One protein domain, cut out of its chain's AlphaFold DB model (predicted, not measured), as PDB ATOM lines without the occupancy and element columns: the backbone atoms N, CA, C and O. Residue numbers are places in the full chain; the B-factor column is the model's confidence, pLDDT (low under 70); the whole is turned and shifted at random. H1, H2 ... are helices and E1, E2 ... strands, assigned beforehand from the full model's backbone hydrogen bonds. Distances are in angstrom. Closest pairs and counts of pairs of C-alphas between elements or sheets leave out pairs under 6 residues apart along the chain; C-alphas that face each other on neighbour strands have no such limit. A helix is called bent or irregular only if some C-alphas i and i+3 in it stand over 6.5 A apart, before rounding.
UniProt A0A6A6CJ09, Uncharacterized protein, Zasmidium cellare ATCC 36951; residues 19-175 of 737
ATOM      1  N   VAL A  19      21.618  88.654   0.516       77.38
ATOM      2  CA  VAL A  19      21.629  88.329  -0.912       77.38
ATOM      3  C   VAL A  19      23.091  88.224  -1.337       77.38
ATOM      4  O   VAL A  19      23.876  89.114  -1.029       77.38
ATOM      5  N   THR A  20      23.503  87.128  -1.970       82.50
ATOM      6  CA  THR A  20      24.898  86.956  -2.417       82.50
ATOM      7  C   THR A  20      24.911  86.955  -3.930       82.50
ATOM      8  O   THR A  20      24.363  86.036  -4.531       82.50
ATOM      9  N   LEU A  21      25.522  87.975  -4.527       81.00
ATOM     10  CA  LEU A  21      25.655  88.060  -5.977       81.00
ATOM     11  C   LEU A  21      26.662  87.026  -6.471       81.00
ATOM     12  O   LEU A  21      27.632  86.698  -5.784       81.00
ATOM     13  N   GLY A  22      26.417  86.499  -7.667       80.69
ATOM     14  CA  GLY A  22      27.379  85.654  -8.357       80.69
ATOM     15  C   GLY A  22      28.609  86.442  -8.830       80.69
ATOM     16  O   GLY A  22      28.692  87.659  -8.659       80.69
ATOM     17  N   PRO A  23      29.575  85.763  -9.470       83.19
ATOM     18  CA  PRO A  23      30.701  86.428 -10.119       83.19
ATOM     19  C   PRO A  23      30.230  87.464 -11.145       83.19
ATOM     20  O   PRO A  23      29.278  87.203 -11.882       83.19
ATOM     21  N   ILE A  24      30.944  88.589 -11.268       82.31
ATOM     22  CA  ILE A  24      30.559  89.696 -12.164       82.31
ATOM     23  C   ILE A  24      30.372  89.267 -13.631       82.31
ATOM     24  O   ILE A  24      29.499  89.771 -14.334       82.31
ATOM     25  N   SER A  25      31.108  88.239 -14.063       84.44
ATOM     26  CA  SER A  25      30.992  87.632 -15.394       84.44
ATOM     27  C   SER A  25      29.604  87.061 -15.708       84.44
ATOM     28  O   SER A  25      29.306  86.781 -16.867       84.44
ATOM     29  N   ASN A  26      28.766  86.834 -14.692       85.06
ATOM     30  CA  ASN A  26      27.381  86.407 -14.882       85.06
ATOM     31  C   ASN A  26      26.481  87.558 -15.350       85.06
ATOM     32  O   ASN A  26      25.469  87.284 -15.989       85.06
ATOM     33  N   TYR A  27      26.865  88.806 -15.062       87.12
ATOM     34  CA  TYR A  27      26.088  90.001 -15.385       87.12
ATOM     35  C   TYR A  27      26.592  90.731 -16.631       87.12
ATOM     36  O   TYR A  27      25.818  91.405 -17.298       87.12
ATOM     37  N   GLU A  28      27.863  90.543 -16.992       83.25
ATOM     38  CA  GLU A  28      28.491  91.089 -18.211       83.25
ATOM     39  C   GLU A  28      28.137  90.309 -19.491       83.25
ATOM     40  O   GLU A  28      28.806  90.439 -20.520       83.25
ATOM     41  N   GLN A  29      27.120  89.445 -19.449       74.25
ATOM     42  CA  GLN A  29      26.710  88.725 -20.647       74.25
ATOM     43  C   GLN A  29      26.070  89.717 -21.626       74.25
ATOM     44  O   GLN A  29      25.140  90.423 -21.234       74.25
ATOM     45  N   PRO A  30      26.542  89.789 -22.887       64.44
ATOM     46  CA  PRO A  30      25.885  90.611 -23.890       64.44
ATOM     47  C   PRO A  30      24.422  90.171 -23.976       64.44
ATOM     48  O   PRO A  30      24.186  88.959 -24.070       64.44
ATOM     49  N   PRO A  31      23.450  91.100 -23.949       62.50
ATOM     50  CA  PRO A  31      22.055  90.725 -24.090       62.50
ATOM     51  C   PRO A  31      21.878  89.916 -25.381       62.50
ATOM     52  O   PRO A  31      22.510  90.193 -26.405       62.50
ATOM     53  N   ALA A  32      21.038  88.878 -25.325       62.12
ATOM     54  CA  ALA A  32      20.834  87.952 -26.446       62.12
ATOM     55  C   ALA A  32      20.326  88.659 -27.723       62.12
ATOM     56  O   ALA A  32      20.495  88.139 -28.828       62.12
ATOM     57  N   ALA A  33      19.756  89.856 -27.568       58.06
ATOM     58  CA  ALA A  33      19.436  90.798 -28.628       58.06
ATOM     59  C   ALA A  33      20.182  92.119 -28.382       58.06
ATOM     60  O   ALA A  33      20.231  92.615 -27.260       58.06
ATOM     61  N   THR A  34      20.754  92.704 -29.437       61.09
ATOM     62  CA  THR A  34      21.371  94.039 -29.414       61.09
ATOM     63  C   THR A  34      20.292  95.112 -29.298       61.09
ATOM     64  O   THR A  34      20.014  95.816 -30.270       61.09
ATOM     65  N   VAL A  35      19.638  95.211 -28.145       62.69
ATOM     66  CA  VAL A  35      18.744  96.332 -27.876       62.69
ATOM     67  C   VAL A  35      19.599  97.494 -27.399       62.69
ATOM     68  O   VAL A  35      20.425  97.348 -26.500       62.69
ATOM     69  N   THR A  36      19.494  98.615 -28.104       75.25
ATOM     70  CA  THR A  36      20.244  99.829 -27.790       75.25
ATOM     71  C   THR A  36      19.243 100.826 -27.242       75.25
ATOM     72  O   THR A  36      18.506 101.419 -28.027       75.25
ATOM     73  N   ALA A  37      19.225 100.992 -25.921       83.19
ATOM     74  CA  ALA A  37      18.442 102.045 -25.293       83.19
ATOM     75  C   ALA A  37      18.884 103.413 -25.836       83.19
ATOM     76  O   ALA A  37      20.074 103.642 -26.096       83.19
ATOM     77  N   SER A  38      17.929 104.314 -26.058       84.19
ATOM     78  CA  SER A  38      18.189 105.642 -26.630       84.19
ATOM     79  C   SER A  38      18.154 106.745 -25.568       84.19
ATOM     80  O   SER A  38      17.480 106.609 -24.552       84.19
ATOM     81  N   GLY A  39      18.909 107.826 -25.791       89.00
ATOM     82  CA  GLY A  39      18.941 108.989 -24.898       89.00
ATOM     83  C   GLY A  39      19.350 108.646 -23.465       89.00
ATOM     84  O   GLY A  39      20.392 108.027 -23.233       89.00
ATOM     85  N   ASP A  40      18.513 109.035 -22.512       87.12
ATOM     86  CA  ASP A  40      18.680 108.845 -21.074       87.12
ATOM     87  C   ASP A  40      17.833 107.686 -20.512       87.12
ATOM     88  O   ASP A  40      17.705 107.536 -19.302       87.12
ATOM     89  N   HIS A  41      17.268 106.834 -21.370       84.69
ATOM     90  CA  HIS A  41      16.327 105.800 -20.946       84.69
ATOM     91  C   HIS A  41      17.019 104.598 -20.283       84.69
ATOM     92  O   HIS A  41      18.133 104.204 -20.647       84.69
ATOM     93  N   LEU A  42      16.309 103.969 -19.344       85.81
ATOM     94  CA  LEU A  42      16.617 102.646 -18.806       85.81
ATOM     95  C   LEU A  42      15.574 101.663 -19.348       85.81
ATOM     96  O   LEU A  42      14.384 101.801 -19.068       85.81
ATOM     97  N   GLU A  43      16.017 100.670 -20.116       85.44
ATOM     98  CA  GLU A  43      15.137  99.678 -20.747       85.44
ATOM     99  C   GLU A  43      15.339  98.297 -20.115       85.44
ATOM    100  O   GLU A  43      16.475  97.857 -19.919       85.44
ATOM    101  N   ILE A  44      14.239  97.613 -19.789       85.31
ATOM    102  CA  ILE A  44      14.237  96.308 -19.117       85.31
ATOM    103  C   ILE A  44      13.609  95.256 -20.042       85.31
ATOM    104  O   ILE A  44      12.491  95.441 -20.511       85.31
ATOM    105  N   PHE A  45      14.308  94.138 -20.272       84.25
ATOM    106  CA  PHE A  45      13.871  93.040 -21.139       84.25
ATOM    107  C   PHE A  45      13.759  91.704 -20.388       84.25
ATOM    108  O   PHE A  45      14.683  91.359 -19.645       84.25
ATOM    109  N   PRO A  46      12.725  90.889 -20.663       77.62
ATOM    110  CA  PRO A  46      11.659  91.142 -21.626       77.62
ATOM    111  C   PRO A  46      10.738  92.254 -21.147       77.62
ATOM    112  O   PRO A  46      10.603  92.499 -19.953       77.62
ATOM    113  N   GLU A  47      10.119  92.908 -22.120       67.81
ATOM    114  CA  GLU A  47       9.116  93.930 -21.871       67.81
ATOM    115  C   GLU A  47       7.928  93.348 -21.106       67.81
ATOM    116  O   GLU A  47       7.393  94.029 -20.248       67.81
ATOM    117  N   ASP A  48       7.588  92.073 -21.355       68.50
ATOM    118  CA  ASP A  48       6.467  91.360 -20.747       68.50
ATOM    119  C   ASP A  48       6.845  90.445 -19.570       68.50
ATOM    120  O   ASP A  48       7.404  89.361 -19.757       68.50
ATOM    121  N   PHE A  49       6.465  90.860 -18.357       72.00
ATOM    122  CA  PHE A  49       6.592  90.075 -17.124       72.00
ATOM    123  C   PHE A  49       5.336  89.268 -16.750       72.00
ATOM    124  O   PHE A  49       5.342  88.590 -15.719       72.00
ATOM    125  N   SER A  50       4.270  89.285 -17.560       67.50
ATOM    126  CA  SER A  50       3.011  88.571 -17.275       67.50
ATOM    127  C   SER A  50       3.192  87.057 -17.110       67.50
ATOM    128  O   SER A  50       2.462  86.406 -16.362       67.50
ATOM    129  N   ASN A  51       4.219  86.490 -17.746       74.94
ATOM    130  CA  ASN A  51       4.571  85.072 -17.651       74.94
ATOM    131  C   ASN A  51       5.616  84.775 -16.554       74.94
ATOM    132  O   ASN A  51       6.156  83.667 -16.491       74.94
ATOM    133  N   GLY A  52       5.890  85.748 -15.681       80.31
ATOM    134  CA  GLY A  52       6.947  85.703 -14.675       80.31
ATOM    135  C   GLY A  52       8.321  86.100 -15.223       80.31
ATOM    136  O   GLY A  52       8.477  86.486 -16.378       80.31
ATOM    137  N   ILE A  53       9.343  86.006 -14.368       82.50
ATOM    138  CA  ILE A  53      10.734  86.282 -14.750       82.50
ATOM    139  C   ILE A  53      11.232  85.150 -15.658       82.50
ATOM    140  O   ILE A  53      11.154  83.983 -15.251       82.50
ATOM    141  N   PRO A  54      11.783  85.449 -16.846       86.56
ATOM    142  CA  PRO A  54      12.294  84.412 -17.725       86.56
ATOM    143  C   PRO A  54      13.429  83.606 -17.089       86.56
ATOM    144  O   PRO A  54      14.209  84.153 -16.306       86.56
ATOM    145  N   PRO A  55      13.589  82.320 -17.444       87.31
ATOM    146  CA  PRO A  55      14.674  81.480 -16.933       87.31
ATOM    147  C   PRO A  55      16.081  82.054 -17.162       87.31
ATOM    148  O   PRO A  55      16.994  81.779 -16.384       87.31
ATOM    149  N   GLU A  56      16.266  82.825 -18.232       85.56
ATOM    150  CA  GLU A  56      17.508  83.508 -18.596       85.56
ATOM    151  C   GLU A  56      17.807  84.758 -17.754       85.56
ATOM    152  O   GLU A  56      18.957  85.202 -17.728       85.56
ATOM    153  N   GLY A  57      16.820  85.272 -17.016       89.69
ATOM    154  CA  GLY A  57      16.925  86.507 -16.248       89.69
ATOM    155  C   GLY A  57      16.321  87.717 -16.954       89.69
ATOM    156  O   GLY A  57      15.453  87.588 -17.815       89.69
ATOM    157  N   ILE A  58      16.764  88.899 -16.535       90.00
ATOM    158  CA  ILE A  58      16.319  90.193 -17.049       90.00
ATOM    159  C   ILE A  58      17.525  90.942 -17.599       90.00
ATOM    160  O   ILE A  58      18.515  91.107 -16.891       90.00
ATOM    161  N   ASN A  59      17.431  91.463 -18.818       89.38
ATOM    162  CA  ASN A  59      18.449  92.366 -19.345       89.38
ATOM    163  C   ASN A  59      18.049  93.810 -19.051       89.38
ATOM    164  O   ASN A  59      16.916  94.196 -19.312       89.38
ATOM    165  N   VAL A  60      18.979  94.612 -18.548       90.69
ATOM    166  CA  VAL A  60      18.807  96.052 -18.354       90.69
ATOM    167  C   VAL A  60      19.791  96.760 -19.273       90.69
ATOM    168  O   VAL A  60      20.995  96.532 -19.162       90.69
ATOM    169  N   ALA A  61      19.293  97.583 -20.190       90.44
ATOM    170  CA  ALA A  61      20.093  98.400 -21.092       90.44
ATOM    171  C   ALA A  61      20.024  99.872 -20.675       90.44
ATOM    172  O   ALA A  61      18.967 100.373 -20.294       90.44
ATOM    173  N   PHE A  62      21.157 100.566 -20.764       92.44
ATOM    174  CA  PHE A  62      21.268 101.979 -20.406       92.44
ATOM    175  C   PHE A  62      21.432 102.816 -21.672       92.44
ATOM    176  O   PHE A  62      22.287 102.504 -22.505       92.44
ATOM    177  N   GLY A  63      20.652 103.882 -21.826       91.38
ATOM    178  CA  GLY A  63      20.831 104.850 -22.903       91.38
ATOM    179  C   GLY A  63      22.180 105.575 -22.796       91.38
ATOM    180  O   GLY A  63      22.752 105.650 -21.706       91.38
ATOM    181  N   PRO A  64      22.744 106.093 -23.902       92.00
ATOM    182  CA  PRO A  64      24.061 106.737 -23.910       92.00
ATOM    183  C   PRO A  64      24.204 107.897 -22.908       92.00
ATOM    184  O   PRO A  64      25.280 108.058 -22.326       92.00
ATOM    185  N   ASP A  65      23.145 108.671 -22.664       92.50
ATOM    186  CA  ASP A  65      23.179 109.795 -21.724       92.50
ATOM    187  C   ASP A  65      23.147 109.297 -20.270       92.50
ATOM    188  O   ASP A  65      23.914 109.775 -19.430       92.50
ATOM    189  N   LEU A  66      22.356 108.254 -19.990       92.62
ATOM    190  CA  LEU A  66      22.336 107.583 -18.687       92.62
ATOM    191  C   LEU A  66      23.675 106.889 -18.394       92.62
ATOM    192  O   LEU A  66      24.211 107.005 -17.292       92.62
ATOM    193  N   GLN A  67      24.285 106.241 -19.391       92.62
ATOM    194  CA  GLN A  67      25.639 105.686 -19.279       92.62
ATOM    195  C   GLN A  67      26.661 106.768 -18.916       92.62
ATOM    196  O   GLN A  67      27.525 106.543 -18.060       92.62
ATOM    197  N   ALA A  68      26.576 107.946 -19.543       92.81
ATOM    198  CA  ALA A  68      27.453 109.070 -19.244       92.81
ATOM    199  C   ALA A  68      27.233 109.598 -17.815       92.81
ATOM    200  O   ALA A  68      28.212 109.852 -17.109       92.81
ATOM    201  N   ALA A  69      25.983 109.699 -17.357       93.12
ATOM    202  CA  ALA A  69      25.639 110.128 -16.001       93.12
ATOM    203  C   ALA A  69      26.117 109.132 -14.928       93.12
ATOM    204  O   ALA A  69      26.739 109.535 -13.937       93.12
ATOM    205  N   ILE A  70      25.915 107.829 -15.155       93.06
ATOM    206  CA  ILE A  70      26.427 106.754 -14.294       93.06
ATOM    207  C   ILE A  70      27.954 106.825 -14.238       93.06
ATOM    208  O   ILE A  70      28.531 106.862 -13.153       93.06
ATOM    209  N   THR A  71      28.622 106.913 -15.392       93.06
ATOM    210  CA  THR A  71      30.092 106.982 -15.468       93.06
ATOM    211  C   THR A  71      30.630 108.217 -14.747       93.06
ATOM    212  O   THR A  71      31.557 108.106 -13.948       93.06
ATOM    213  N   SER A  72      30.010 109.382 -14.953       94.19
ATOM    214  CA  SER A  72      30.371 110.627 -14.269       94.19
ATOM    215  C   SER A  72      30.229 110.509 -12.750       94.19
ATOM    216  O   SER A  72      31.095 110.968 -12.004       94.19
ATOM    217  N   THR A  73      29.166 109.861 -12.272       93.81
ATOM    218  CA  THR A  73      28.932 109.640 -10.836       93.81
ATOM    219  C   THR A  73      29.948 108.666 -10.250       93.81
ATOM    220  O   THR A  73      30.498 108.915  -9.173       93.81
ATOM    221  N   LEU A  74      30.274 107.601 -10.987       91.44
ATOM    222  CA  LEU A  74      31.291 106.634 -10.588       91.44
ATOM    223  C   LEU A  74      32.690 107.261 -10.506       91.44
ATOM    224  O   LEU A  74      33.424 107.012  -9.548       91.44
ATOM    225  N   ASP A  75      33.050 108.085 -11.491       92.00
ATOM    226  CA  ASP A  75      34.351 108.755 -11.579       92.00
ATOM    227  C   ASP A  75      34.487 109.925 -10.596       92.00
ATOM    228  O   ASP A  75      35.594 110.227 -10.149       92.00
ATOM    229  N   GLY A  76      33.381 110.593 -10.264       94.31
ATOM    230  CA  GLY A  76      33.355 111.736  -9.356       94.31
ATOM    231  C   GLY A  76      33.142 111.336  -7.899       94.31
ATOM    232  O   GLY A  76      34.033 111.487  -7.063       94.31
ATOM    233  N   VAL A  77      31.946 110.837  -7.592       94.06
ATOM    234  CA  VAL A  77      31.477 110.595  -6.219       94.06
ATOM    235  C   VAL A  77      32.004 109.259  -5.694       94.06
ATOM    236  O   VAL A  77      32.476 109.167  -4.561       94.06
ATOM    237  N   CYS A  78      32.004 108.223  -6.536       90.31
ATOM    238  CA  CYS A  78      32.382 106.865  -6.134       90.31
ATOM    239  C   CYS A  78      33.877 106.540  -6.293       90.31
ATOM    240  O   CYS A  78      34.286 105.398  -6.067       90.31
ATOM    241  N   ALA A  79      34.721 107.518  -6.641       89.19
ATOM    242  CA  ALA A  79      36.147 107.302  -6.904       89.19
ATOM    243  C   ALA A  79      36.909 106.678  -5.720       89.19
ATOM    244  O   ALA A  79      37.889 105.957  -5.906       89.19
ATOM    245  N   ASN A  80      36.453 106.940  -4.490       84.44
ATOM    246  CA  ASN A  80      37.063 106.436  -3.255       84.44
ATOM    247  C   ASN A  80      36.438 105.119  -2.758       84.44
ATOM    248  O   ASN A  80      36.673 104.715  -1.617       84.44
ATOM    249  N   GLY A  81      35.661 104.444  -3.603       80.56
ATOM    250  CA  GLY A  81      34.915 103.238  -3.265       80.56
ATOM    251  C   GLY A  81      33.452 103.522  -2.938       80.56
ATOM    252  O   GLY A  81      32.958 104.639  -3.072       80.56
ATOM    253  N   PHE A  82      32.747 102.474  -2.516       79.31
ATOM    254  CA  PHE A  82      31.312 102.537  -2.279       79.31
ATOM    255  C   PHE A  82      30.996 103.100  -0.887       79.31
ATOM    256  O   PHE A  82      31.057 102.387   0.117       79.31
ATOM    257  N   SER A  83      30.711 104.401  -0.831       85.12
ATOM    258  CA  SER A  83      30.177 105.104   0.340       85.12
ATOM    259  C   SER A  83      28.649 105.232   0.256       85.12
ATOM    260  O   SER A  83      28.067 105.045  -0.810       85.12
ATOM    261  N   GLN A  84      27.999 105.607   1.364       81.19
ATOM    262  CA  GLN A  84      26.573 105.967   1.346       81.19
ATOM    263  C   GLN A  84      26.301 107.108   0.353       81.19
ATOM    264  O   GLN A  84      25.355 107.032  -0.413       81.19
ATOM    265  N   GLU A  85      27.188 108.105   0.302       86.12
ATOM    266  CA  GLU A  85      27.106 109.232  -0.638       86.12
ATOM    267  C   GLU A  85      27.163 108.773  -2.104       86.12
ATOM    268  O   GLU A  85      26.390 109.246  -2.930       86.12
ATOM    269  N   CYS A  86      28.024 107.800  -2.422       87.44
ATOM    270  CA  CYS A  86      28.056 107.180  -3.745       87.44
ATOM    271  C   CYS A  86      26.740 106.456  -4.066       87.44
ATOM    272  O   CYS A  86      26.235 106.589  -5.177       87.44
ATOM    273  N   SER A  87      26.174 105.716  -3.105       83.44
ATOM    274  CA  SER A  87      24.877 105.054  -3.284       83.44
ATOM    275  C   SER A  87      23.757 106.064  -3.516       83.44
ATOM    276  O   SER A  87      22.968 105.878  -4.430       83.44
ATOM    277  N   ASP A  88      23.704 107.137  -2.727       84.44
ATOM    278  CA  ASP A  88      22.648 108.146  -2.810       84.44
ATOM    279  C   ASP A  88      22.709 108.911  -4.142       84.44
ATOM    280  O   ASP A  88      21.675 109.145  -4.762       84.44
ATOM    281  N   GLU A  89      23.905 109.271  -4.622       88.75
ATOM    282  CA  GLU A  89      24.069 109.932  -5.926       88.75
ATOM    283  C   GLU A  89      23.798 108.988  -7.100       88.75
ATOM    284  O   GLU A  89      23.187 109.393  -8.086       88.75
ATOM    285  N   LEU A  90      24.182 107.714  -6.995       88.25
ATOM    286  CA  LEU A  90      23.865 106.734  -8.031       88.25
ATOM    287  C   LEU A  90      22.361 106.422  -8.068       88.25
ATOM    288  O   LEU A  90      21.810 106.288  -9.157       88.25
ATOM    289  N   SER A  91      21.689 106.375  -6.910       84.69
ATOM    290  CA  SER A  91      20.223 106.324  -6.829       84.69
ATOM    291  C   SER A  91      19.608 107.535  -7.504       84.69
ATOM    292  O   SER A  91      18.774 107.352  -8.373       84.69
ATOM    293  N   LYS A  92      20.074 108.759  -7.212       86.62
ATOM    294  CA  LYS A  92      19.574 109.958  -7.900       86.62
ATOM    295  C   LYS A  92      19.710 109.831  -9.408       86.62
ATOM    296  O   LYS A  92      18.737 110.088 -10.096       86.62
ATOM    297  N   VAL A  93      20.863 109.408  -9.928       89.31
ATOM    298  CA  VAL A  93      21.030 109.212 -11.376       89.31
ATOM    299  C   VAL A  93      20.069 108.159 -11.918       89.31
ATOM    300  O   VAL A  93      19.499 108.372 -12.971       89.31
ATOM    301  N   LEU A  94      19.843 107.052 -11.213       85.00
ATOM    302  CA  LEU A  94      18.904 106.022 -11.662       85.00
ATOM    303  C   LEU A  94      17.426 106.419 -11.480       85.00
ATOM    304  O   LEU A  94      16.591 105.891 -12.208       85.00
ATOM    305  N   ASP A  95      17.121 107.341 -10.561       77.50
ATOM    306  CA  ASP A  95      15.774 107.810 -10.184       77.50
ATOM    307  C   ASP A  95      15.366 109.126 -10.888       77.50
ATOM    308  O   ASP A  95      14.204 109.536 -10.823       77.50
ATOM    309  N   THR A  96      16.300 109.842 -11.528       73.75
ATOM    310  CA  THR A  96      16.044 111.159 -12.142       73.75
ATOM    311  C   THR A  96      15.213 111.000 -13.405       73.75
ATOM    312  O   THR A  96      15.799 110.813 -14.451       73.75
ATOM    313  N   GLN A  97      13.876 111.088 -13.316       52.53
ATOM    314  CA  GLN A  97      12.900 111.199 -14.429       52.53
ATOM    315  C   GLN A  97      13.233 110.442 -15.734       52.53
ATOM    316  O   GLN A  97      12.777 110.824 -16.809       52.53
ATOM    317  N   HIS A  98      13.987 109.351 -15.666       55.84
ATOM    318  CA  HIS A  98      14.259 108.535 -16.825       55.84
ATOM    319  C   HIS A  98      12.980 107.766 -17.091       55.84
ATOM    320  O   HIS A  98      12.422 107.135 -16.189       55.84
ATOM    321  N   THR A  99      12.465 107.879 -18.310       45.62
ATOM    322  CA  THR A  99      11.282 107.147 -18.743       45.62
ATOM    323  C   THR A  99      11.582 105.660 -18.574       45.62
ATOM    324  O   THR A  99      12.313 105.074 -19.372       45.62
ATOM    325  N   TYR A 100      11.086 105.055 -17.492       51.16
ATOM    326  CA  TYR A 100      11.165 103.615 -17.307       51.16
ATOM    327  C   TYR A 100      10.221 102.996 -18.323       51.16
ATOM    328  O   TYR A 100       9.022 102.866 -18.077       51.16
ATOM    329  N   THR A 101      10.749 102.604 -19.475       44.88
ATOM    330  CA  THR A 101       9.998 101.772 -20.409       44.88
ATOM    331  C   THR A 101      10.022 100.338 -19.875       44.88
ATOM    332  O   THR A 101      10.664  99.453 -20.432       44.88
ATOM    333  N   VAL A 102       9.362 100.094 -18.737       44.22
ATOM    334  CA  VAL A 102       8.965  98.735 -18.357       44.22
ATOM    335  C   VAL A 102       7.749  98.439 -19.214       44.22
ATOM    336  O   VAL A 102       6.629  98.787 -18.850       44.22
ATOM    337  N   ALA A 103       7.960  97.881 -20.401       36.91
ATOM    338  CA  ALA A 103       6.891  97.667 -21.372       36.91
ATOM    339  C   ALA A 103       5.925  96.511 -21.007       36.91
ATOM    340  O   ALA A 103       5.315  95.894 -21.876       36.91
ATOM    341  N   SER A 104       5.662  96.305 -19.710       36.06
ATOM    342  CA  SER A 104       4.495  95.559 -19.251       36.06
ATOM    343  C   SER A 104       3.772  96.228 -18.113       36.06
ATOM    344  O   SER A 104       4.247  96.294 -16.977       36.06
ATOM    345  N   ARG A 105       2.529  96.560 -18.439       38.19
ATOM    346  CA  ARG A 105       1.377  96.443 -17.556       38.19
ATOM    347  C   ARG A 105       1.339  95.020 -16.973       38.19
ATOM    348  O   ARG A 105       0.786  94.113 -17.586       38.19
ATOM    349  N   VAL A 106       1.948  94.797 -15.809       35.25
ATOM    350  CA  VAL A 106       1.701  93.575 -15.028       35.25
ATOM    351  C   VAL A 106       0.500  93.844 -14.139       35.25
ATOM    352  O   VAL A 106       0.637  94.273 -13.001       35.25
ATOM    353  N   VAL A 107      -0.687  93.602 -14.683       35.62
ATOM    354  CA  VAL A 107      -1.885  93.379 -13.877       35.62
ATOM    355  C   VAL A 107      -1.906  91.881 -13.580       35.62
ATOM    356  O   VAL A 107      -2.183  91.073 -14.464       35.62
ATOM    357  N   GLY A 108      -1.555  91.502 -12.347       38.81
ATOM    358  CA  GLY A 108      -1.819  90.158 -11.826       38.81
ATOM    359  C   GLY A 108      -0.618  89.325 -11.380       38.81
ATOM    360  O   GLY A 108      -0.448  88.221 -11.884       38.81
ATOM    361  N   ILE A 109       0.142  89.775 -10.373       31.48
ATOM    362  CA  ILE A 109       0.804  88.888  -9.394       31.48
ATOM    363  C   ILE A 109       0.978  89.675  -8.075       31.48
ATOM    364  O   ILE A 109       1.747  90.624  -8.059       31.48
ATOM    365  N   ASP A 110       0.266  89.301  -7.000       39.00
ATOM    366  CA  ASP A 110       0.345  89.823  -5.611       39.00
ATOM    367  C   ASP A 110       1.217  91.096  -5.380       39.00
ATOM    368  O   ASP A 110       2.407  91.027  -5.047       39.00
ATOM    369  N   ASP A 111       0.586  92.273  -5.488       42.47
ATOM    370  CA  ASP A 111       1.176  93.620  -5.644       42.47
ATOM    371  C   ASP A 111       2.072  94.178  -4.519       42.47
ATOM    372  O   ASP A 111       2.634  95.267  -4.640       42.47
ATOM    373  N   LEU A 112       2.317  93.442  -3.432       34.38
ATOM    374  CA  LEU A 112       3.298  93.882  -2.427       34.38
ATOM    375  C   LEU A 112       4.751  93.634  -2.884       34.38
ATOM    376  O   LEU A 112       5.688  94.248  -2.370       34.38
ATOM    377  N   LEU A 113       4.949  92.739  -3.856       42.06
ATOM    378  CA  LEU A 113       6.269  92.320  -4.331       42.06
ATOM    379  C   LEU A 113       6.859  93.228  -5.413       42.06
ATOM    380  O   LEU A 113       8.081  93.268  -5.531       42.06
ATOM    381  N   LEU A 114       6.048  93.979  -6.170       47.91
ATOM    382  CA  LEU A 114       6.563  94.789  -7.280       47.91
ATOM    383  C   LEU A 114       7.134  96.134  -6.814       47.91
ATOM    384  O   LEU A 114       8.226  96.490  -7.235       47.91
ATOM    385  N   VAL A 115       6.487  96.845  -5.880       44.75
ATOM    386  CA  VAL A 115       7.027  98.119  -5.348       44.75
ATOM    387  C   VAL A 115       8.313  97.882  -4.549       44.75
ATOM    388  O   VAL A 115       9.312  98.577  -4.742       44.75
ATOM    389  N   ALA A 116       8.332  96.850  -3.698       52.09
ATOM    390  CA  ALA A 116       9.559  96.403  -3.039       52.09
ATOM    391  C   ALA A 116      10.582  95.862  -4.058       52.09
ATOM    392  O   ALA A 116      11.785  96.069  -3.900       52.09
ATOM    393  N   GLY A 117      10.099  95.211  -5.118       61.12
ATOM    394  CA  GLY A 117      10.896  94.652  -6.202       61.12
ATOM    395  C   GLY A 117      11.618  95.707  -7.031       61.12
ATOM    396  O   GLY A 117      12.795  95.523  -7.297       61.12
ATOM    397  N   VAL A 118      10.978  96.828  -7.377       64.38
ATOM    398  CA  VAL A 118      11.592  97.919  -8.156       64.38
ATOM    399  C   VAL A 118      12.699  98.599  -7.354       64.38
ATOM    400  O   VAL A 118      13.811  98.748  -7.857       64.38
ATOM    401  N   ALA A 119      12.452  98.925  -6.081       65.12
ATOM    402  CA  ALA A 119      13.485  99.497  -5.215       65.12
ATOM    403  C   ALA A 119      14.661  98.524  -5.017       65.12
ATOM    404  O   ALA A 119      15.828  98.916  -5.082       65.12
ATOM    405  N   ALA A 120      14.369  97.234  -4.824       69.19
ATOM    406  CA  ALA A 120      15.400  96.216  -4.678       69.19
ATOM    407  C   ALA A 120      16.140  95.917  -5.996       69.19
ATOM    408  O   ALA A 120      17.326  95.585  -5.968       69.19
ATOM    409  N   LEU A 121      15.480  96.085  -7.145       78.94
ATOM    410  CA  LEU A 121      16.074  95.974  -8.474       78.94
ATOM    411  C   LEU A 121      17.015  97.149  -8.752       78.94
ATOM    412  O   LEU A 121      18.144  96.910  -9.165       78.94
ATOM    413  N   GLY A 122      16.616  98.389  -8.454       82.38
ATOM    414  CA  GLY A 122      17.492  99.562  -8.570       82.38
ATOM    415  C   GLY A 122      18.769  99.395  -7.743       82.38
ATOM    416  O   GLY A 122      19.882  99.583  -8.227       82.38
ATOM    417  N   VAL A 123      18.619  98.901  -6.519       78.44
ATOM    418  CA  VAL A 123      19.721  98.523  -5.630       78.44
ATOM    419  C   VAL A 123      20.626  97.431  -6.225       78.44
ATOM    420  O   VAL A 123      21.854  97.511  -6.136       78.44
ATOM    421  N   LEU A 124      20.034  96.393  -6.817       82.81
ATOM    422  CA  LEU A 124      20.768  95.294  -7.438       82.81
ATOM    423  C   LEU A 124      21.589  95.798  -8.631       82.81
ATOM    424  O   LEU A 124      22.768  95.468  -8.752       82.81
ATOM    425  N   ILE A 125      20.987  96.661  -9.453       87.25
ATOM    426  CA  ILE A 125      21.630  97.346 -10.578       87.25
ATOM    427  C   ILE A 125      22.838  98.156 -10.085       87.25
ATOM    428  O   ILE A 125      23.934  97.998 -10.623       87.25
ATOM    429  N   GLN A 126      22.688  98.947  -9.015       84.88
ATOM    430  CA  GLN A 126      23.795  99.710  -8.423       84.88
ATOM    431  C   GLN A 126      24.953  98.804  -7.993       84.88
ATOM    432  O   GLN A 126      26.106  99.064  -8.342       84.88
ATOM    433  N   ALA A 127      24.657  97.717  -7.273       84.25
ATOM    434  CA  ALA A 127      25.672  96.779  -6.796       84.25
ATOM    435  C   ALA A 127      26.458  96.135  -7.953       84.25
ATOM    436  O   ALA A 127      27.686  96.038  -7.880       84.25
ATOM    437  N   ILE A 128      25.772  95.751  -9.035       86.50
ATOM    438  CA  ILE A 128      26.395  95.193 -10.244       86.50
ATOM    439  C   ILE A 128      27.287  96.239 -10.922       86.50
ATOM    440  O   ILE A 128      28.439  95.941 -11.238       86.50
ATOM    441  N   ILE A 129      26.796  97.473 -11.091       87.44
ATOM    442  CA  ILE A 129      27.544  98.579 -11.712       87.44
ATOM    443  C   ILE A 129      28.872  98.833 -10.984       87.44
ATOM    444  O   ILE A 129      29.925  99.021 -11.601       87.44
ATOM    445  N   LEU A 130      28.849  98.801  -9.655       83.94
ATOM    446  CA  LEU A 130      30.029  99.048  -8.828       83.94
ATOM    447  C   LEU A 130      31.029  97.900  -8.862       83.94
ATOM    448  O   LEU A 130      32.240  98.137  -8.902       83.94
ATOM    449  N   GLU A 131      30.547  96.659  -8.819       84.12
ATOM    450  CA  GLU A 131      31.423  95.494  -8.896       84.12
ATOM    451  C   GLU A 131      32.075  95.402 -10.282       84.12
ATOM    452  O   GLU A 131      33.282  95.162 -10.369       84.12
ATOM    453  N   HIS A 132      31.329  95.717 -11.347       85.19
ATOM    454  CA  HIS A 132      31.883  95.874 -12.691       85.19
ATOM    455  C   HIS A 132      32.991  96.926 -12.708       85.19
ATOM    456  O   HIS A 132      34.099  96.645 -13.159       85.19
ATOM    457  N   ARG A 133      32.762  98.103 -12.113       85.31
ATOM    458  CA  ARG A 133      33.774  99.166 -12.063       85.31
ATOM    459  C   ARG A 133      35.054  98.765 -11.320       85.31
ATOM    460  O   ARG A 133      36.133  99.234 -11.671       85.31
ATOM    461  N   LYS A 134      34.961  97.920 -10.290       83.62
ATOM    462  CA  LYS A 134      36.142  97.388  -9.583       83.62
ATOM    463  C   LYS A 134      36.884  96.327 -10.394       83.62
ATOM    464  O   LYS A 134      38.109  96.245 -10.299       83.62
ATOM    465  N   SER A 135      36.140  95.490 -11.115       82.38
ATOM    466  CA  SER A 135      36.678  94.415 -11.954       82.38
ATOM    467  C   SER A 135      37.375  94.973 -13.194       82.38
ATOM    468  O   SER A 135      38.460  94.517 -13.571       82.38
ATOM    469  N   ASP A 136      36.780  96.000 -13.798       70.06
ATOM    470  CA  ASP A 136      37.202  96.517 -15.083       70.06
ATOM    471  C   ASP A 136      38.356  97.520 -14.935       70.06
ATOM    472  O   ASP A 136      38.186  98.705 -14.646       70.06
ATOM    473  N   GLN A 137      39.584  97.048 -15.168       57.78
ATOM    474  CA  GLN A 137      40.775  97.909 -15.241       57.78
ATOM    475  C   GLN A 137      40.792  98.815 -16.493       57.78
ATOM    476  O   GLN A 137      41.751  99.565 -16.685       57.78
ATOM    477  N   GLY A 138      39.776  98.727 -17.360       59.16
ATOM    478  CA  GLY A 138      39.713  99.378 -18.671       59.16
ATOM    479  C   GLY A 138      38.791 100.593 -18.781       59.16
ATOM    480  O   GLY A 138      38.870 101.292 -19.793       59.16
ATOM    481  N   GLY A 139      37.957 100.872 -17.773       73.75
ATOM    482  CA  GLY A 139      37.073 102.040 -17.755       73.75
ATOM    483  C   GLY A 139      36.031 102.061 -18.875       73.75
ATOM    484  O   GLY A 139      35.647 103.149 -19.304       73.75
ATOM    485  N   GLN A 140      35.607 100.899 -19.386       81.88
ATOM    486  CA  GLN A 140      34.533 100.872 -20.375       81.88
ATOM    487  C   GLN A 140      33.190 101.183 -19.688       81.88
ATOM    488  O   GLN A 140      32.947 100.713 -18.576       81.88
ATOM    489  N   PRO A 141      32.326 102.002 -20.310       82.81
ATOM    490  CA  PRO A 141      30.990 102.248 -19.789       82.81
ATOM    491  C   PRO A 141      30.141 100.974 -19.886       82.81
ATOM    492  O   PRO A 141      30.214 100.228 -20.864       82.81
ATOM    493  N   ILE A 142      29.318 100.740 -18.866       84.56
ATOM    494  CA  ILE A 142      28.379  99.617 -18.827       84.56
ATOM    495  C   ILE A 142      27.195  99.972 -19.713       84.56
ATOM    496  O   ILE A 142      26.400 100.834 -19.352       84.56
ATOM    497  N   SER A 143      27.064  99.312 -20.860       88.88
ATOM    498  CA  SER A 143      25.939  99.553 -21.767       88.88
ATOM    499  C   SER A 143      24.707  98.710 -21.444       88.88
ATOM    500  O   SER A 143      23.587  99.122 -21.731       88.88
ATOM    501  N   ALA A 144      24.911  97.526 -20.864       90.00
ATOM    502  CA  ALA A 144      23.844  96.630 -20.444       90.00
ATOM    503  C   ALA A 144      24.333  95.654 -19.363       90.00
ATOM    504  O   ALA A 144      25.531  95.373 -19.278       90.00
ATOM    505  N   ILE A 145      23.401  95.122 -18.577       90.81
ATOM    506  CA  ILE A 145      23.627  94.058 -17.591       90.81
ATOM    507  C   ILE A 145      22.545  92.987 -17.723       90.81
ATOM    508  O   ILE A 145      21.375  93.306 -17.913       90.81
ATOM    509  N   ASN A 146      22.920  91.717 -17.591       91.50
ATOM    510  CA  ASN A 146      21.967  90.616 -17.465       91.50
ATOM    511  C   ASN A 146      21.856  90.197 -15.997       91.50
ATOM    512  O   ASN A 146      22.843  89.794 -15.394       91.50
ATOM    513  N   ILE A 147      20.669  90.265 -15.413       91.19
ATOM    514  CA  ILE A 147      20.404  89.884 -14.028       91.19
ATOM    515  C   ILE A 147      19.797  88.475 -14.026       91.19
ATOM    516  O   ILE A 147      18.642  88.322 -14.427       91.19
ATOM    517  N   PRO A 148      20.520  87.435 -13.568       90.38
ATOM    518  CA  PRO A 148      20.016  86.067 -13.571       90.38
ATOM    519  C   PRO A 148      18.730  85.911 -12.753       90.38
ATOM    520  O   PRO A 148      18.600  86.465 -11.658       90.38
ATOM    521  N   ALA A 149      17.816  85.058 -13.223       88.06
ATOM    522  CA  ALA A 149      16.558  84.755 -12.531       88.06
ATOM    523  C   ALA A 149      16.756  84.287 -11.077       88.06
ATOM    524  O   ALA A 149      15.920  84.550 -10.215       88.06
ATOM    525  N   THR A 150      17.881  83.623 -10.783       87.56
ATOM    526  CA  THR A 150      18.239  83.176  -9.428       87.56
ATOM    527  C   THR A 150      18.413  84.330  -8.452       87.56
ATOM    528  O   THR A 150      18.024  84.211  -7.292       87.56
ATOM    529  N   ASP A 151      18.967  85.441  -8.920       85.94
ATOM    530  CA  ASP A 151      19.305  86.582  -8.077       85.94
ATOM    531  C   ASP A 151      18.057  87.428  -7.841       85.94
ATOM    532  O   ASP A 151      17.797  87.856  -6.718       85.94
ATOM    533  N   ILE A 152      17.216  87.558  -8.871       84.19
ATOM    534  CA  ILE A 152      15.906  88.203  -8.759       84.19
ATOM    535  C   ILE A 152      15.019  87.421  -7.783       84.19
ATOM    536  O   ILE A 152      14.444  88.012  -6.874       84.19
ATOM    537  N   ALA A 153      14.980  86.087  -7.882       83.44
ATOM    538  CA  ALA A 153      14.247  85.245  -6.937       83.44
ATOM    539  C   ALA A 153      14.797  85.364  -5.501       83.44
ATOM    540  O   ALA A 153      14.029  85.365  -4.535       83.44
ATOM    541  N   GLN A 154      16.120  85.496  -5.337       82.06
ATOM    542  CA  GLN A 154      16.731  85.697  -4.023       82.06
ATOM    543  C   GLN A 154      16.316  87.038  -3.412       82.06
ATOM    544  O   GLN A 154      16.005  87.074  -2.220       82.06
ATOM    545  N   VAL A 155      16.263  88.101  -4.218       78.50
ATOM    546  CA  VAL A 155      15.782  89.430  -3.817       78.50
ATOM    547  C   VAL A 155      14.285  89.410  -3.495       78.50
ATOM    548  O   VAL A 155      13.892  89.891  -2.439       78.50
ATOM    549  N   GLN A 156      13.457  88.772  -4.324       74.88
ATOM    550  CA  GLN A 156      12.013  88.630  -4.083       74.88
ATOM    551  C   GLN A 156      11.695  87.833  -2.813       74.88
ATOM    552  O   GLN A 156      10.693  88.081  -2.150       74.88
ATOM    553  N   SER A 157      12.554  86.885  -2.434       76.06
ATOM    554  CA  SER A 157      12.379  86.120  -1.194       76.06
ATOM    555  C   SER A 157      12.680  86.921   0.084       76.06
ATOM    556  O   SER A 157      12.441  86.422   1.188       76.06
ATOM    557  N   GLN A 158      13.197  88.151  -0.042       75.12
ATOM    558  CA  GLN A 158      13.528  89.014   1.087       75.12
ATOM    559  C   GLN A 158      12.271  89.699   1.632       75.12
ATOM    560  O   GLN A 158      11.666  90.538   0.979       75.12
ATOM    561  N   THR A 159      11.914  89.390   2.876       60.88
ATOM    562  CA  THR A 159      10.821  90.060   3.609       60.88
ATOM    563  C   THR A 159      11.328  91.058   4.655       60.88
ATOM    564  O   THR A 159      10.544  91.614   5.423       60.88
ATOM    565  N   ALA A 160      12.647  91.251   4.747       55.41
ATOM    566  CA  ALA A 160      13.278  91.978   5.839       55.41
ATOM    567  C   ALA A 160      13.404  93.484   5.566       55.41
ATOM    568  O   ALA A 160      13.689  93.919   4.454       55.41
ATOM    569  N   SER A 161      13.316  94.270   6.640       58.66
ATOM    570  CA  SER A 161      13.492  95.726   6.681       58.66
ATOM    571  C   SER A 161      14.928  96.200   6.430       58.66
ATOM    572  O   SER A 161      15.243  97.325   6.786       58.66
ATOM    573  N   SER A 162      15.818  95.344   5.925       59.28
ATOM    574  CA  SER A 162      17.183  95.675   5.504       59.28
ATOM    575  C   SER A 162      17.777  94.505   4.728       59.28
ATOM    576  O   SER A 162      17.800  93.381   5.237       59.28
ATOM    577  N   VAL A 163      18.277  94.774   3.525       61.34
ATOM    578  CA  VAL A 163      18.876  93.773   2.636       61.34
ATOM    579  C   VAL A 163      20.387  93.963   2.648       61.34
ATOM    580  O   VAL A 163      20.880  95.063   2.411       61.34
ATOM    581  N   VAL A 164      21.136  92.901   2.948       73.25
ATOM    582  CA  VAL A 164      22.599  92.916   2.803       73.25
ATOM    583  C   VAL A 164      22.945  92.257   1.479       73.25
ATOM    584  O   VAL A 164      22.657  91.081   1.299       73.25
ATOM    585  N   ILE A 165      23.575  92.978   0.564       72.00
ATOM    586  CA  ILE A 165      24.100  92.434  -0.685       72.00
ATOM    587  C   ILE A 165      25.586  92.149  -0.492       72.00
ATOM    588  O   ILE A 165      26.396  93.060  -0.336       72.00
ATOM    589  N   ALA A 166      25.954  90.875  -0.466       74.50
ATOM    590  CA  ALA A 166      27.337  90.434  -0.481       74.50
ATOM    591  C   ALA A 166      27.792  90.229  -1.931       74.50
ATOM    592  O   ALA A 166      27.224  89.416  -2.656       74.50
ATOM    593  N   THR A 167      28.831  90.953  -2.332       69.06
ATOM    594  CA  THR A 167      29.639  90.659  -3.517       69.06
ATOM    595  C   THR A 167      30.896  89.898  -3.099       69.06
ATOM    596  O   THR A 167      31.219  89.806  -1.910       69.06
ATOM    597  N   ASP A 168      31.652  89.380  -4.069       63.84
ATOM    598  CA  ASP A 168      32.930  88.704  -3.808       63.84
ATOM    599  C   ASP A 168      33.944  89.600  -3.064       63.84
ATOM    600  O   ASP A 168      34.864  89.092  -2.411       63.84
ATOM    601  N   THR A 169      33.788  90.931  -3.134       61.09
ATOM    602  CA  THR A 169      34.744  91.903  -2.581       61.09
ATOM    603  C   THR A 169      34.184  92.820  -1.491       61.09
ATOM    604  O   THR A 169      34.969  93.459  -0.784       61.09
ATOM    605  N   SER A 170      32.864  92.904  -1.310       65.56
ATOM    606  CA  SER A 170      32.246  93.817  -0.339       65.56
ATOM    607  C   SER A 170      30.848  93.389   0.089       65.56
ATOM    608  O   SER A 170      30.109  92.793  -0.678       65.56
ATOM    609  N   THR A 171      30.455  93.745   1.311       67.31
ATOM    610  CA  THR A 171      29.062  93.651   1.766       67.31
ATOM    611  C   THR A 171      28.450  95.040   1.810       67.31
ATOM    612  O   THR A 171      28.934  95.905   2.542       67.31
ATOM    613  N   VAL A 172      27.377  95.240   1.063       59.09
ATOM    614  CA  VAL A 172      26.556  96.446   1.061       59.09
ATOM    615  C   VAL A 172      25.342  96.181   1.939       59.09
ATOM    616  O   VAL A 172      24.556  95.292   1.644       59.09
ATOM    617  N   THR A 173      25.197  96.900   3.051       61.22
ATOM    618  CA  THR A 173      23.990  96.808   3.888       61.22
ATOM    619  C   THR A 173      23.076  97.960   3.545       61.22
ATOM    620  O   THR A 173      23.460  99.111   3.729       61.22
ATOM    621  N   ILE A 174      21.872  97.651   3.088       54.22
ATOM    622  CA  ILE A 174      20.873  98.657   2.766       54.22
ATOM    623  C   ILE A 174      19.854  98.653   3.874       54.22
ATOM    624  O   ILE A 174      19.209  97.644   4.157       54.22
ATOM    625  N   THR A 175      19.740  99.809   4.511       51.75
ATOM    626  CA  THR A 175      18.619 100.107   5.388       51.75
ATOM    627  C   THR A 175      17.626 100.870   4.515       51.75
ATOM    628  O   THR A 175      17.953 101.993   4.134       51.75
TER     629      THR A 175
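AT A GLANCE: This is residues 19 to 175 of the 737 residues of an uncharacterized protein of Zasmidium cellare ATCC 36951 (UniProt A0A6A6CJ09). What shape do these atoms make? The long helix H3 runs through the middle, with the small sheet E1 E2 E3 on one side and the strand hairpin E4 E5 on the opposite side; the helical hairpin H1 H2 and the short helix H4 cover two further sides. Of what is it made? There are 157 residues printed, with four named helices and five named strands in the order E1 E2 H1 H2 H3 E3 H4 E4 E5; both sheets are antiparallel, and the class is mixed, helices and strands, with 78 residues, under half, in named elements. How large is it? It is compact, with a radius of gyration of the C-alphas of 14.8 A and spans of 43 by 35 by 28 A.

IN THESE COORDINATES: What comes first? Residues 19 to 41 have no named element; E1 is residues 42 to 45, from C-alpha 42 at (16.617, 102.646, -18.806), and E2 is residues 58 to 62. Where are the helices? H1 is residues 64 to 76, 18.0 A long, H2 residues 84 to 95, 15.9 A, and H3 residues 112 to 135, 34.7 A, with a kink of 28 degrees near residue 119. H3 is neither bent nor irregular, but only just: C-alphas 112 and 115 are 6.4 A apart. What follows? E3 is residues 144 to 147, H4 149 to 156, E4 163 to 166 and E5 171 to 174, ending at C-alpha 174, (20.873, 98.657, 2.766).

HOW THE PARTS SIT: How do the strands pair? E2 is the inner strand between E1, with N 45 and O 59 2.8 A apart, and E3, with N 147 and O 58 2.7 A apart. In the hairpin E4 and E5, N 165 and O 172 are 2.7 A apart; residues 19 to 20 pair parallel with residues 165 to 166 of E4. What does H3 meet? It only grazes the sheet E1 E2 E3 with residues 121 to 132. It touches H2 at a steep tilt of 63 degrees, closest C-alphas Leu 90 and Gln 126, 7.0 A, and H4 at 56 degrees, also steep, closest Gly 117 and Gln 156, 6.5 A. And H1? It touches H2 in a hairpin, opposite ways at a shallow tilt of 10 degrees, closest C-alphas Thr 73 and Leu 90, 6.5 A. Are the helix backbones complete? Every O i to N i+4 pair is within hydrogen-bond range in H1, H2 and H4, and 19 of 20 in H3.

THE WHOLE: How far does it reach? The two C-alphas farthest apart, Gly 108 and Gln 137, are 43.4 A apart. Is anything cut or long? The printed part has no cut; the links E1 to E2 and H2 to H3 are long. Where is confidence low? The mean pLDDT of the printed part is 75.2, and 49 residues are under 70, among them 97 to 120 and 167 to 175.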